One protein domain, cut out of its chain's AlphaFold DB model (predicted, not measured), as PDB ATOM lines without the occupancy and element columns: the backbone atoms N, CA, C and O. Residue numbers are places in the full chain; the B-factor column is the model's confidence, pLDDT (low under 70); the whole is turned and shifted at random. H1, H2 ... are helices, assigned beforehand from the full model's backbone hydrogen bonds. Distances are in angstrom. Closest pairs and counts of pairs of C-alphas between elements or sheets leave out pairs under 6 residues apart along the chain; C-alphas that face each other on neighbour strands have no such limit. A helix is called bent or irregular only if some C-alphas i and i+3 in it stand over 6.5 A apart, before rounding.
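This is residues 2 to 101 of the 748 residues of an uncharacterized protein of Maliponia aquimaris (UniProt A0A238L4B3). A helical hairpin, H1 and H2, is crossed by the long H5; H6 packs on H1, H3 on H5, and small H4 lies at the far end from H6. The printed part has 100 residues and six named helices, H1 to H6, no named strand: all helix, compact, radius of gyration of the C-alphas 13.5 A, spans 43 by 29 by 19 A.

Find C-alpha 11 at (129.283, 148.372, 150.722), where H1, residues 11 to 20, begins. Read on through H2, 25 to 42, 25.8 A long; H3, 50 to 58; H4, 62 to 67; and H5, 69 to 86, 25.3 A, irregular, C-alphas 70 and 73 being 8.0 A apart. H6, 89 to 98, ends at (142.095, 148.422, 144.613).

H1, the hub, touches H2 at 8 degrees, a shallow tilt, opposite ways; closest C-alphas Ile 15 and Ile 32, 6.3 A. H2 touches H5 with residues 30 to 38 alone; closest C-alphas Ser 34 and Ile 75, 4.9 A. Every O i to N i+4 pair is within hydrogen-bond range except in H5, 12 of 14.

The printed part has no cut and no long link; pLDDT is under 70 at residues 2 to 7 and 44 to 46.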
ATOM      1  N   PHE A   2     140.426 152.689 130.249       35.44
ATOM      2  CA  PHE A   2     140.170 151.279 130.533       35.44
ATOM      3  C   PHE A   2     138.661 151.067 130.505       35.44
ATOM      4  O   PHE A   2     137.921 151.921 130.982       35.44
ATOM      5  N   ASP A   3     138.296 149.958 129.877       34.94
ATOM      6  CA  ASP A   3     136.975 149.383 129.639       34.94
ATOM      7  C   ASP A   3     136.037 149.555 130.854       34.94
ATOM      8  O   ASP A   3     136.301 148.995 131.922       34.94
ATOM      9  N   ASP A   4     134.964 150.339 130.688       37.75
ATOM     10  CA  ASP A   4     133.846 150.533 131.632       37.75
ATOM     11  C   ASP A   4     133.014 149.236 131.729       37.75
ATOM     12  O   ASP A   4     131.819 149.194 131.447       37.75
ATOM     13  N   ARG A   5     133.641 148.122 132.120       43.00
ATOM     14  CA  ARG A   5     132.871 146.977 132.604       43.00
ATOM     15  C   ARG A   5     132.203 147.429 133.891       43.00
ATOM     16  O   ARG A   5     132.902 147.790 134.837       43.00
ATOM     17  N   GLU A   6     130.873 147.443 133.894       48.62
ATOM     18  CA  GLU A   6     130.004 147.811 135.013       48.62
ATOM     19  C   GLU A   6     130.312 146.965 136.258       48.62
ATOM     20  O   GLU A   6     129.651 145.979 136.577       48.62
ATOM     21  N   PHE A   7     131.361 147.324 136.992       56.31
ATOM     22  CA  PHE A   7     131.569 146.815 138.333       56.31
ATOM     23  C   PHE A   7     130.617 147.570 139.254       56.31
ATOM     24  O   PHE A   7     130.917 148.680 139.697       56.31
ATOM     25  N   HIS A   8     129.476 146.953 139.560       75.94
ATOM     26  CA  HIS A   8     128.649 147.372 140.686       75.94
ATOM     27  C   HIS A   8     129.507 147.306 141.960       75.94
ATOM     28  O   HIS A   8     130.105 146.272 142.292       75.94
ATOM     29  N   GLY A   9     129.659 148.448 142.633       82.25
ATOM     30  CA  GLY A   9     130.428 148.510 143.871       82.25
ATOM     31  C   GLY A   9     129.662 147.852 145.005       82.25
ATOM     32  O   GLY A   9     128.439 147.781 144.975       82.25
ATOM     33  N   THR A  10     130.370 147.380 146.027       88.50
ATOM     34  CA  THR A  10     129.745 146.835 147.242       88.50
ATOM     35  C   THR A  10     129.891 147.792 148.418       88.50
ATOM     36  O   THR A  10     130.655 148.764 148.373       88.50
ATOM     37  N   THR A  11     129.187 147.527 149.520       84.25
ATOM     38  CA  THR A  11     129.283 148.372 150.722       84.25
ATOM     39  C   THR A  11     130.711 148.446 151.277       84.25
ATOM     40  O   THR A  11     131.096 149.454 151.876       84.25
ATOM     41  N   THR A  12     131.541 147.429 151.021       81.81
ATOM     42  CA  THR A  12     132.977 147.456 151.333       81.81
ATOM     43  C   THR A  12     133.726 148.527 150.537       81.81
ATOM     44  O   THR A  12     134.519 149.277 151.120       81.81
ATOM     45  N   ASP A  13     133.446 148.675 149.240       86.50
ATOM     46  CA  ASP A  13     134.060 149.733 148.430       86.50
ATOM     47  C   ASP A  13     133.542 151.108 148.843       86.50
ATOM     48  O   ASP A  13     134.315 152.066 148.898       86.50
ATOM     49  N   LEU A  14     132.259 151.219 149.204       88.12
ATOM     50  CA  LEU A  14     131.696 152.463 149.733       88.12
ATOM     51  C   LEU A  14     132.446 152.920 150.989       88.12
ATOM     52  O   LEU A  14     132.788 154.097 151.134       88.12
ATOM     53  N   ILE A  15     132.777 151.988 151.887       85.50
ATOM     54  CA  ILE A  15     133.607 152.274 153.062       85.50
ATOM     55  C   ILE A  15     135.021 152.714 152.650       85.50
ATOM     56  O   ILE A  15     135.577 153.624 153.275       85.50
ATOM     57  N   ALA A  16     135.609 152.123 151.608       82.19
ATOM     58  CA  ALA A  16     136.898 152.565 151.075       82.19
ATOM     59  C   ALA A  16     136.822 154.001 150.519       82.19
ATOM     60  O   ALA A  16     137.655 154.841 150.869       82.19
ATOM     61  N   VAL A  17     135.767 154.337 149.772       87.44
ATOM     62  CA  VAL A  17     135.507 155.702 149.280       87.44
ATOM     63  C   VAL A  17     135.342 156.692 150.436       87.44
ATOM     64  O   VAL A  17     135.947 157.768 150.428       87.44
ATOM     65  N   LEU A  18     134.613 156.330 151.494       86.12
ATOM     66  CA  LEU A  18     134.467 157.158 152.699       86.12
ATOM     67  C   LEU A  18     135.811 157.433 153.396       86.12
ATOM     68  O   LEU A  18     136.017 158.513 153.965       86.12
ATOM     69  N   ARG A  19     136.758 156.488 153.346       81.38
ATOM     70  CA  ARG A  19     138.123 156.673 153.871       81.38
ATOM     71  C   ARG A  19     138.947 157.642 153.027       81.38
ATOM     72  O   ARG A  19     139.695 158.429 153.606       81.38
ATOM     73  N   LEU A  20     138.753 157.633 151.711       81.88
ATOM     74  CA  LEU A  20     139.371 158.568 150.763       81.88
ATOM     75  C   LEU A  20     138.686 159.944 150.741       81.88
ATOM     76  O   LEU A  20     139.219 160.913 150.204       81.88
ATOM     77  N   THR A  21     137.499 160.064 151.326       84.88
ATOM     78  CA  THR A  21     136.753 161.320 151.307       84.88
ATOM     79  C   THR A  21     137.300 162.296 152.365       84.88
ATOM     80  O   THR A  21     137.483 161.920 153.539       84.88
ATOM     81  N   PRO A  22     137.562 163.568 151.994       81.31
ATOM     82  CA  PRO A  22     138.042 164.596 152.907       81.31
ATOM     83  C   PRO A  22     136.922 165.021 153.864       81.31
ATOM     84  O   PRO A  22     136.165 165.951 153.622       81.31
ATOM     85  N   MET A  23     136.827 164.317 154.987       84.56
ATOM     86  CA  MET A  23     135.900 164.618 156.074       84.56
ATOM     87  C   MET A  23     136.597 164.485 157.430       84.56
ATOM     88  O   MET A  23     137.638 163.823 157.555       84.56
ATOM     89  N   ASN A  24     136.034 165.132 158.454       83.31
ATOM     90  CA  ASN A  24     136.568 165.017 159.806       83.31
ATOM     91  C   ASN A  24     136.485 163.548 160.287       83.31
ATOM     92  O   ASN A  24     135.641 162.769 159.836       83.31
ATOM     93  N   ALA A  25     137.385 163.151 161.190       71.38
ATOM     94  CA  ALA A  25     137.504 161.752 161.599       71.38
ATOM     95  C   ALA A  25     136.253 161.219 162.320       71.38
ATOM     96  O   ALA A  25     135.866 160.079 162.080       71.38
ATOM     97  N   ALA A  26     135.613 162.032 163.167       76.56
ATOM     98  CA  ALA A  26     134.426 161.627 163.922       76.56
ATOM     99  C   ALA A  26     133.224 161.377 162.999       76.56
ATOM    100  O   ALA A  26     132.567 160.347 163.098       76.56
ATOM    101  N   THR A  27     133.000 162.279 162.047       85.81
ATOM    102  CA  THR A  27     131.984 162.189 160.998       85.81
ATOM    103  C   THR A  27     132.217 160.973 160.115       85.81
ATOM    104  O   THR A  27     131.271 160.240 159.859       85.81
ATOM    105  N   ARG A  28     133.465 160.697 159.710       86.81
ATOM    106  CA  ARG A  28     133.783 159.486 158.938       86.81
ATOM    107  C   ARG A  28     133.397 158.218 159.685       86.81
ATOM    108  O   ARG A  28     132.763 157.341 159.110       86.81
ATOM    109  N   VAL A  29     133.792 158.125 160.952       78.44
ATOM    110  CA  VAL A  29     133.498 156.958 161.790       78.44
ATOM    111  C   VAL A  29     131.991 156.798 161.966       78.44
ATOM    112  O   VAL A  29     131.482 155.708 161.732       78.44
ATOM    113  N   ALA A  30     131.275 157.876 162.295       85.56
ATOM    114  CA  ALA A  30     129.820 157.856 162.423       85.56
ATOM    115  C   ALA A  30     129.141 157.379 161.132       85.56
ATOM    116  O   ALA A  30     128.318 156.473 161.179       85.56
ATOM    117  N   THR A  31     129.556 157.902 159.974       89.69
ATOM    118  CA  THR A  31     129.002 157.484 158.683       89.69
ATOM    119  C   THR A  31     129.283 156.017 158.360       89.69
ATOM    120  O   THR A  31     128.370 155.317 157.940       89.69
ATOM    121  N   ILE A  32     130.497 155.513 158.610       86.31
ATOM    122  CA  ILE A  32     130.817 154.088 158.407       86.31
ATOM    123  C   ILE A  32     129.970 153.195 159.326       86.31
ATOM    124  O   ILE A  32     129.480 152.158 158.882       86.31
ATOM    125  N   VAL A  33     129.780 153.590 160.589       85.25
ATOM    126  CA  VAL A  33     128.932 152.858 161.543       85.25
ATOM    127  C   VAL A  33     127.479 152.844 161.075       85.25
ATOM    128  O   VAL A  33     126.859 151.787 161.081       85.25
ATOM    129  N   SER A  34     126.956 153.981 160.615       91.81
ATOM    130  CA  SER A  34     125.600 154.080 160.071       91.81
ATOM    131  C   SER A  34     125.411 153.191 158.836       91.81
ATOM    132  O   SER A  34     124.409 152.488 158.761       91.81
ATOM    133  N   VAL A  35     126.390 153.136 157.919       89.75
ATOM    134  CA  VAL A  35     126.364 152.230 156.750       89.75
ATOM    135  C   VAL A  35     126.328 150.761 157.184       89.75
ATOM    136  O   VAL A  35     125.484 150.006 156.707       89.75
ATOM    137  N   ARG A  36     127.207 150.355 158.113       88.25
ATOM    138  CA  ARG A  36     127.238 148.976 158.637       88.25
ATOM    139  C   ARG A  36     125.920 148.607 159.316       88.25
ATOM    140  O   ARG A  36     125.353 147.568 159.001       88.25
ATOM    141  N   ARG A  37     125.405 149.490 160.180       86.94
ATOM    142  CA  ARG A  37     124.157 149.271 160.917       86.94
ATOM    143  C   ARG A  37     122.959 149.147 159.985       86.94
ATOM    144  O   ARG A  37     122.126 148.274 160.194       86.94
ATOM    145  N   PHE A  38     122.873 150.008 158.975       89.31
ATOM    146  CA  PHE A  38     121.798 149.951 157.990       89.31
ATOM    147  C   PHE A  38     121.817 148.625 157.231       89.31
ATOM    148  O   PHE A  38     120.791 147.955 157.160       89.31
ATOM    149  N   ARG A  39     123.001 148.206 156.762       88.00
ATOM    150  CA  ARG A  39     123.194 146.907 156.110       88.00
ATOM    151  C   ARG A  39     122.749 145.749 157.006       88.00
ATOM    152  O   ARG A  39     121.981 144.920 156.560       88.00
ATOM    153  N   GLU A  40     123.197 145.720 158.260       85.50
ATOM    154  CA  GLU A  40     122.860 144.657 159.223       85.50
ATOM    155  C   GLU A  40     121.368 144.594 159.574       85.50
ATOM    156  O   GLU A  40     120.866 143.529 159.908       85.50
ATOM    157  N   THR A  41     120.670 145.733 159.556       83.94
ATOM    158  CA  THR A  41     119.274 145.810 160.017       83.94
ATOM    159  C   THR A  41     118.279 145.536 158.892       83.94
ATOM    160  O   THR A  41     117.214 144.981 159.143       83.94
ATOM    161  N   LEU A  42     118.593 145.965 157.666       80.94
ATOM    162  CA  LEU A  42     117.625 146.017 156.567       80.94
ATOM    163  C   LEU A  42     118.009 145.180 155.347       80.94
ATOM    164  O   LEU A  42     117.192 145.052 154.440       80.94
ATOM    165  N   MET A  43     119.219 144.618 155.299       76.25
ATOM    166  CA  MET A  43     119.666 143.779 154.185       76.25
ATOM    167  C   MET A  43     119.994 142.370 154.694       76.25
ATOM    168  O   MET A  43     120.526 142.213 155.792       76.25
ATOM    169  N   GLN A  44     119.636 141.341 153.917       67.25
ATOM    170  CA  GLN A  44     119.924 139.934 154.239       67.25
ATOM    171  C   GLN A  44     121.440 139.634 154.172       67.25
ATOM    172  O   GLN A  44     122.229 140.485 153.755       67.25
ATOM    173  N   GLU A  45     121.871 138.440 154.605       62.28
ATOM    174  CA  GLU A  45     123.294 138.057 154.653       62.28
ATOM    175  C   GLU A  45     124.010 138.252 153.300       62.28
ATOM    176  O   GLU A  45     123.691 137.607 152.305       62.28
ATOM    177  N   GLY A  46     125.009 139.142 153.269       69.44
ATOM    178  CA  GLY A  46     125.794 139.449 152.069       69.44
ATOM    179  C   GLY A  46     126.501 140.808 152.128       69.44
ATOM    180  O   GLY A  46     126.401 141.546 153.111       69.44
ATOM    181  N   ASP A  47     127.263 141.143 151.082       76.19
ATOM    182  CA  ASP A  47     127.768 142.502 150.836       76.19
ATOM    183  C   ASP A  47     127.010 143.083 149.626       76.19
ATOM    184  O   ASP A  47     127.437 142.844 148.496       76.19
ATOM    185  N   PRO A  48     125.858 143.756 149.840       82.38
ATOM    186  CA  PRO A  48     124.961 144.159 148.759       82.38
ATOM    187  C   PRO A  48     125.602 145.212 147.854       82.38
ATOM    188  O   PRO A  48     126.565 145.896 148.240       82.38
ATOM    189  N   ALA A  49     125.045 145.356 146.650       87.62
ATOM    190  CA  ALA A  49     125.450 146.416 145.740       87.62
ATOM    191  C   ALA A  49     125.181 147.786 146.383       87.62
ATOM    192  O   ALA A  49     124.189 147.989 147.087       87.62
ATOM    193  N   VAL A  50     126.070 148.752 146.156       89.50
ATOM    194  CA  VAL A  50     125.931 150.105 146.716       89.50
ATOM    195  C   VAL A  50     124.663 150.778 146.197       89.50
ATOM    196  O   VAL A  50     123.981 151.478 146.943       89.50
ATOM    197  N   GLU A  51     124.324 150.521 144.938       88.94
ATOM    198  CA  GLU A  51     123.115 151.016 144.289       88.94
ATOM    199  C   GLU A  51     121.851 150.463 144.964       88.94
ATOM    200  O   GLU A  51     120.909 151.214 145.202       88.94
ATOM    201  N   GLU A  52     121.858 149.188 145.357       87.56
ATOM    202  CA  GLU A  52     120.762 148.558 146.101       87.56
ATOM    203  C   GLU A  52     120.617 149.170 147.502       87.56
ATOM    204  O   GLU A  52     119.515 149.529 147.923       87.56
ATOM    205  N   LEU A  53     121.739 149.384 148.199       90.06
ATOM    206  CA  LEU A  53     121.757 150.031 149.511       90.06
ATOM    207  C   LEU A  53     121.187 151.460 149.454       90.06
ATOM    208  O   LEU A  53     120.416 151.850 150.336       90.06
ATOM    209  N   PHE A  54     121.529 152.244 148.428       92.25
ATOM    210  CA  PHE A  54     120.967 153.587 148.251       92.25
ATOM    211  C   PHE A  54     119.514 153.562 147.786       92.25
ATOM    212  O   PHE A  54     118.722 154.376 148.267       92.25
ATOM    213  N   HIS A  55     119.131 152.600 146.943       89.25
ATOM    214  CA  HIS A  55     117.742 152.418 146.544       89.25
ATOM    215  C   HIS A  55     116.857 152.158 147.766       89.25
ATOM    216  O   HIS A  55     115.933 152.933 148.008       89.25
ATOM    217  N   VAL A  56     117.205 151.183 148.612       88.19
ATOM    218  CA  VAL A  56     116.456 150.887 149.846       88.19
ATOM    219  C   VAL A  56     116.470 152.062 150.823       88.19
ATOM    220  O   VAL A  56     115.469 152.340 151.476       88.19
ATOM    221  N   CYS A  57     117.561 152.830 150.896       89.19
ATOM    222  CA  CYS A  57     117.581 154.063 151.687       89.19
ATOM    223  C   CYS A  57     116.593 155.126 151.160       89.19
ATOM    224  O   CYS A  57     116.058 155.908 151.952       89.19
ATOM    225  N   SER A  58     116.372 155.183 149.845       88.62
ATOM    226  CA  SER A  58     115.455 156.131 149.200       88.62
ATOM    227  C   SER A  58     113.986 155.694 149.259       88.62
ATOM    228  O   SER A  58     113.110 156.553 149.344       88.62
ATOM    229  N   THR A  59     113.720 154.384 149.291       90.69
ATOM    230  CA  THR A  59     112.374 153.780 149.289       90.69
ATOM    231  C   THR A  59     111.959 153.186 150.642       90.69
ATOM    232  O   THR A  59     110.979 152.450 150.715       90.69
ATOM    233  N   ILE A  60     112.676 153.521 151.721       90.19
ATOM    234  CA  ILE A  60     112.460 152.953 153.060       90.19
ATOM    235  C   ILE A  60     111.012 153.125 153.553       90.19
ATOM    236  O   ILE A  60     110.484 154.242 153.597       90.19
ATOM    237  N   THR A  61     110.379 152.025 153.970       89.38
ATOM    238  CA  THR A  61     109.011 152.038 154.519       89.38
ATOM    239  C   THR A  61     108.992 152.520 155.981       89.38
ATOM    240  O   THR A  61     110.027 152.495 156.654       89.38
ATOM    241  N   PRO A  62     107.839 152.967 156.523       87.94
ATOM    242  CA  PRO A  62     107.727 153.352 157.936       87.94
ATOM    243  C   PRO A  62     108.160 152.244 158.910       87.94
ATOM    244  O   PRO A  62     108.900 152.521 159.850       87.94
ATOM    245  N   GLU A  63     107.787 150.994 158.627       86.56
ATOM    246  CA  GLU A  63     108.135 149.802 159.417       86.56
ATOM    247  C   GLU A  63     109.652 149.540 159.424       86.56
ATOM    248  O   GLU A  63     110.263 149.305 160.467       86.56
ATOM    249  N   GLN A  64     110.304 149.660 158.263       85.44
ATOM    250  CA  GLN A  64     111.765 149.558 158.145       85.44
ATOM    251  C   GLN A  64     112.490 150.730 158.813       85.44
ATOM    252  O   GLN A  64     113.626 150.602 159.267       85.44
ATOM    253  N   ARG A  65     111.858 151.904 158.876       86.75
ATOM    254  CA  ARG A  65     112.415 153.049 159.601       86.75
ATOM    255  C   ARG A  65     112.442 152.789 161.101       86.75
ATOM    256  O   ARG A  65     113.440 153.090 161.755       86.75
ATOM    257  N   GLU A  66     111.375 152.193 161.619       87.62
ATOM    258  CA  GLU A  66     111.239 151.847 163.028       87.62
ATOM    259  C   GLU A  66     112.279 150.805 163.471       87.62
ATOM    260  O   GLU A  66     112.886 150.960 164.533       87.62
ATOM    261  N   SER A  67     112.605 149.823 162.622       87.06
ATOM    262  CA  SER A  67     113.622 148.801 162.930       87.06
ATOM    263  C   SER A  67     115.051 149.356 163.079       87.06
ATOM    264  O   SER A  67     115.874 148.779 163.795       87.06
ATOM    265  N   LEU A  68     115.355 150.524 162.494       86.62
ATOM    266  CA  LEU A  68     116.625 151.242 162.705       86.62
ATOM    267  C   LEU A  68     116.733 151.878 164.108       86.62
ATOM    268  O   LEU A  68     117.822 152.305 164.516       86.62
ATOM    269  N   GLY A  69     115.629 151.936 164.855       89.56
ATOM    270  CA  GLY A  69     115.550 152.418 166.230       89.56
ATOM    271  C   GLY A  69     115.726 153.932 166.385       89.56
ATOM    272  O   GLY A  69     115.655 154.716 165.437       89.56
ATOM    273  N   ALA A  70     116.014 154.371 167.616       84.75
ATOM    274  CA  ALA A  70     116.035 155.789 168.007       84.75
ATOM    275  C   ALA A  70     117.007 156.687 167.207       84.75
ATOM    276  O   ALA A  70     116.886 157.910 167.231       84.75
ATOM    277  N   ARG A  71     117.985 156.108 166.492       88.81
ATOM    278  CA  ARG A  71     118.969 156.850 165.680       88.81
ATOM    279  C   ARG A  71     118.636 156.873 164.182       88.81
ATOM    280  O   ARG A  71     119.481 157.314 163.402       88.81
ATOM    281  N   GLN A  72     117.432 156.460 163.777       90.25
ATOM    282  CA  GLN A  72     116.996 156.378 162.375       90.25
ATOM    283  C   GLN A  72     117.327 157.632 161.543       90.25
ATOM    284  O   GLN A  72     117.954 157.533 160.489       90.25
ATOM    285  N   SER A  73     117.010 158.831 162.043       89.62
ATOM    286  CA  SER A  73     117.233 160.089 161.316       89.62
ATOM    287  C   SER A  73     118.720 160.371 161.080       89.62
ATOM    288  O   SER A  73     119.103 160.871 160.023       89.62
ATOM    289  N   GLN A  74     119.569 160.014 162.048       92.12
ATOM    290  CA  GLN A  74     121.018 160.162 161.933       92.12
ATOM    291  C   GLN A  74     121.597 159.159 160.929       92.12
ATOM    292  O   GLN A  74     122.405 159.550 160.088       92.12
ATOM    293  N   ILE A  75     121.149 157.899 160.976       92.50
ATOM    294  CA  ILE A  75     121.597 156.836 160.065       92.50
ATOM    295  C   ILE A  75     121.283 157.212 158.611       92.50
ATOM    296  O   ILE A  75     122.175 157.190 157.765       92.50
ATOM    297  N   LEU A  76     120.050 157.644 158.330       92.62
ATOM    298  CA  LEU A  76     119.629 158.056 156.985       92.62
ATOM    299  C   LEU A  76     120.383 159.303 156.489       92.62
ATOM    300  O   LEU A  76     120.772 159.384 155.325       92.62
ATOM    301  N   SER A  77     120.639 160.274 157.373       93.75
ATOM    302  CA  SER A  77     121.448 161.459 157.043       93.75
ATOM    303  C   SER A  77     122.892 161.091 156.680       93.75
ATOM    304  O   SER A  77     123.468 161.625 155.725       93.75
ATOM    305  N   ASP A  78     123.473 160.139 157.410       94.31
ATOM    306  CA  ASP A  78     124.807 159.616 157.142       94.31
ATOM    307  C   ASP A  78     124.867 158.814 155.831       94.31
ATOM    308  O   ASP A  78     125.834 158.966 155.087       94.31
ATOM    309  N   LEU A  79     123.834 158.038 155.490       93.44
ATOM    310  CA  LEU A  79     123.751 157.317 154.211       93.44
ATOM    311  C   LEU A  79     123.719 158.263 153.011       93.44
ATOM    312  O   LEU A  79     124.497 158.076 152.082       93.44
ATOM    313  N   ARG A  80     122.953 159.359 153.070       93.19
ATOM    314  CA  ARG A  80     122.992 160.413 152.032       93.19
ATOM    315  C   ARG A  80     124.358 161.097 151.932       93.19
ATOM    316  O   ARG A  80     124.745 161.634 150.894       93.19
ATOM    317  N   ARG A  81     125.117 161.157 153.032       94.44
ATOM    318  CA  ARG A  81     126.517 161.613 152.986       94.44
ATOM    319  C   ARG A  81     127.399 160.580 152.283       94.44
ATOM    320  O   ARG A  81     128.266 160.985 151.515       94.44
ATOM    321  N   ALA A  82     127.180 159.292 152.534       93.44
ATOM    322  CA  ALA A  82     127.888 158.210 151.859       93.44
ATOM    323  C   ALA A  82     127.578 158.169 150.355       93.44
ATOM    324  O   ALA A  82     128.505 158.048 149.563       93.44
ATOM    325  N   GLU A  83     126.329 158.394 149.961       94.06
ATOM    326  CA  GLU A  83     125.900 158.517 148.564       94.06
ATOM    327  C   GLU A  83     126.631 159.649 147.835       94.06
ATOM    328  O   GLU A  83     127.249 159.434 146.793       94.06
ATOM    329  N   ARG A  84     126.694 160.842 148.439       92.19
ATOM    330  CA  ARG A  84     127.482 161.959 147.889       92.19
ATOM    331  C   ARG A  84     128.972 161.649 147.784       92.19
ATOM    332  O   ARG A  84     129.629 162.146 146.877       92.19
ATOM    333  N   ALA A  85     129.516 160.862 148.711       90.06
ATOM    334  CA  ALA A  85     130.903 160.419 148.630       90.06
ATOM    335  C   ALA A  85     131.109 159.411 147.484       90.06
ATOM    336  O   ALA A  85     132.117 159.499 146.788       90.06
ATOM    337  N   TRP A  86     130.154 158.498 147.272       93.12
ATOM    338  CA  TRP A  86     130.159 157.497 146.197       93.12
ATOM    339  C   TRP A  86     130.046 158.103 144.796       93.12
ATOM    340  O   TRP A  86     130.623 157.572 143.850       93.12
ATOM    341  N   ALA A  87     129.347 159.234 144.667       90.25
ATOM    342  CA  ALA A  87     129.185 159.950 143.403       90.25
ATOM    343  C   ALA A  87     130.503 160.525 142.834       90.25
ATOM    344  O   ALA A  87     130.564 160.872 141.655       90.25
ATOM    345  N   ASP A  88     131.566 160.619 143.640       87.94
ATOM    346  CA  ASP A  88     132.895 161.030 143.178       87.94
ATOM    347  C   ASP A  88     133.545 159.909 142.346       87.94
ATOM    348  O   ASP A  88     134.058 158.919 142.880       87.94
ATOM    349  N   SER A  89     133.524 160.073 141.019       85.06
ATOM    350  CA  SER A  89     133.987 159.060 140.065       85.06
ATOM    351  C   SER A  89     135.461 158.688 140.242       85.06
ATOM    352  O   SER A  89     135.818 157.526 140.042       85.06
ATOM    353  N   VAL A  90     136.309 159.627 140.675       83.31
ATOM    354  CA  VAL A  90     137.746 159.399 140.878       83.31
ATOM    355  C   VAL A  90     137.970 158.504 142.094       83.31
ATOM    356  O   VAL A  90     138.644 157.476 141.991       83.31
ATOM    357  N   ARG A  91     137.365 158.841 143.242       85.81
ATOM    358  CA  ARG A  91     137.491 158.020 144.461       85.81
ATOM    359  C   ARG A  91     136.849 156.651 144.287       85.81
ATOM    360  O   ARG A  91     137.421 155.663 144.744       85.81
ATOM    361  N   ARG A  92     135.695 156.594 143.615       88.25
ATOM    362  CA  ARG A  92     135.009 155.342 143.283       88.25
ATOM    363  C   ARG A  92     135.879 154.456 142.397       88.25
ATOM    364  O   ARG A  92     136.105 153.303 142.746       88.25
ATOM    365  N   SER A  93     136.433 155.004 141.314       84.75
ATOM    366  CA  SER A  93     137.349 154.272 140.429       84.75
ATOM    367  C   SER A  93     138.564 153.747 141.190       84.75
ATOM    368  O   SER A  93     138.909 152.579 141.045       84.75
ATOM    369  N   LEU A  94     139.181 154.560 142.055       84.12
ATOM    370  CA  LEU A  94     140.320 154.128 142.866       84.12
ATOM    371  C   LEU A  94     139.951 152.988 143.829       84.12
ATOM    372  O   LEU A  94     140.684 152.005 143.908       84.12
ATOM    373  N   ALA A  95     138.819 153.090 144.531       85.38
ATOM    374  CA  ALA A  95     138.342 152.045 145.435       85.38
ATOM    375  C   ALA A  95     138.080 150.722 144.695       85.38
ATOM    376  O   ALA A  95     138.599 149.686 145.106       85.38
ATOM    377  N   LEU A  96     137.367 150.777 143.565       86.12
ATOM    378  CA  LEU A  96     137.095 149.610 142.721       86.12
ATOM    379  C   LEU A  96     138.383 149.012 142.151       86.12
ATOM    380  O   LEU A  96     138.557 147.799 142.161       86.12
ATOM    381  N   ARG A  97     139.332 149.849 141.712       83.81
ATOM    382  CA  ARG A  97     140.622 149.389 141.186       83.81
ATOM    383  C   ARG A  97     141.413 148.640 142.248       83.81
ATOM    384  O   ARG A  97     142.121 147.710 141.904       83.81
ATOM    385  N   LEU A  98     141.364 149.059 143.511       82.88
ATOM    386  CA  LEU A  98     142.095 148.422 144.613       82.88
ATOM    387  C   LEU A  98     141.466 147.102 145.081       82.88
ATOM    388  O   LEU A  98     142.082 146.369 145.855       82.88
ATOM    389  N   ARG A  99     140.265 146.766 144.604       80.50
ATOM    390  CA  ARG A  99     139.594 145.509 144.921       80.50
ATOM    391  C   ARG A  99     140.415 144.323 144.402       80.50
ATOM    392  O   ARG A  99     140.683 144.207 143.212       80.50
ATOM    393  N   GLY A 100     140.819 143.433 145.309       70.81
ATOM    394  CA  GLY A 100     141.462 142.160 144.960       70.81
ATOM    395  C   GLY A 100     142.884 142.252 144.389       70.81
ATOM    396  O   GLY A 100     143.443 141.221 144.028       70.81
ATOM    397  N   ARG A 101     143.501 143.441 144.335       83.38
ATOM    398  CA  ARG A 101     144.904 143.607 143.920       83.38
ATOM    399  C   ARG A 101     145.726 144.366 144.952       83.38
ATOM    400  O   ARG A 101     145.203 145.142 145.746       83.38
TER     401      ARG A 101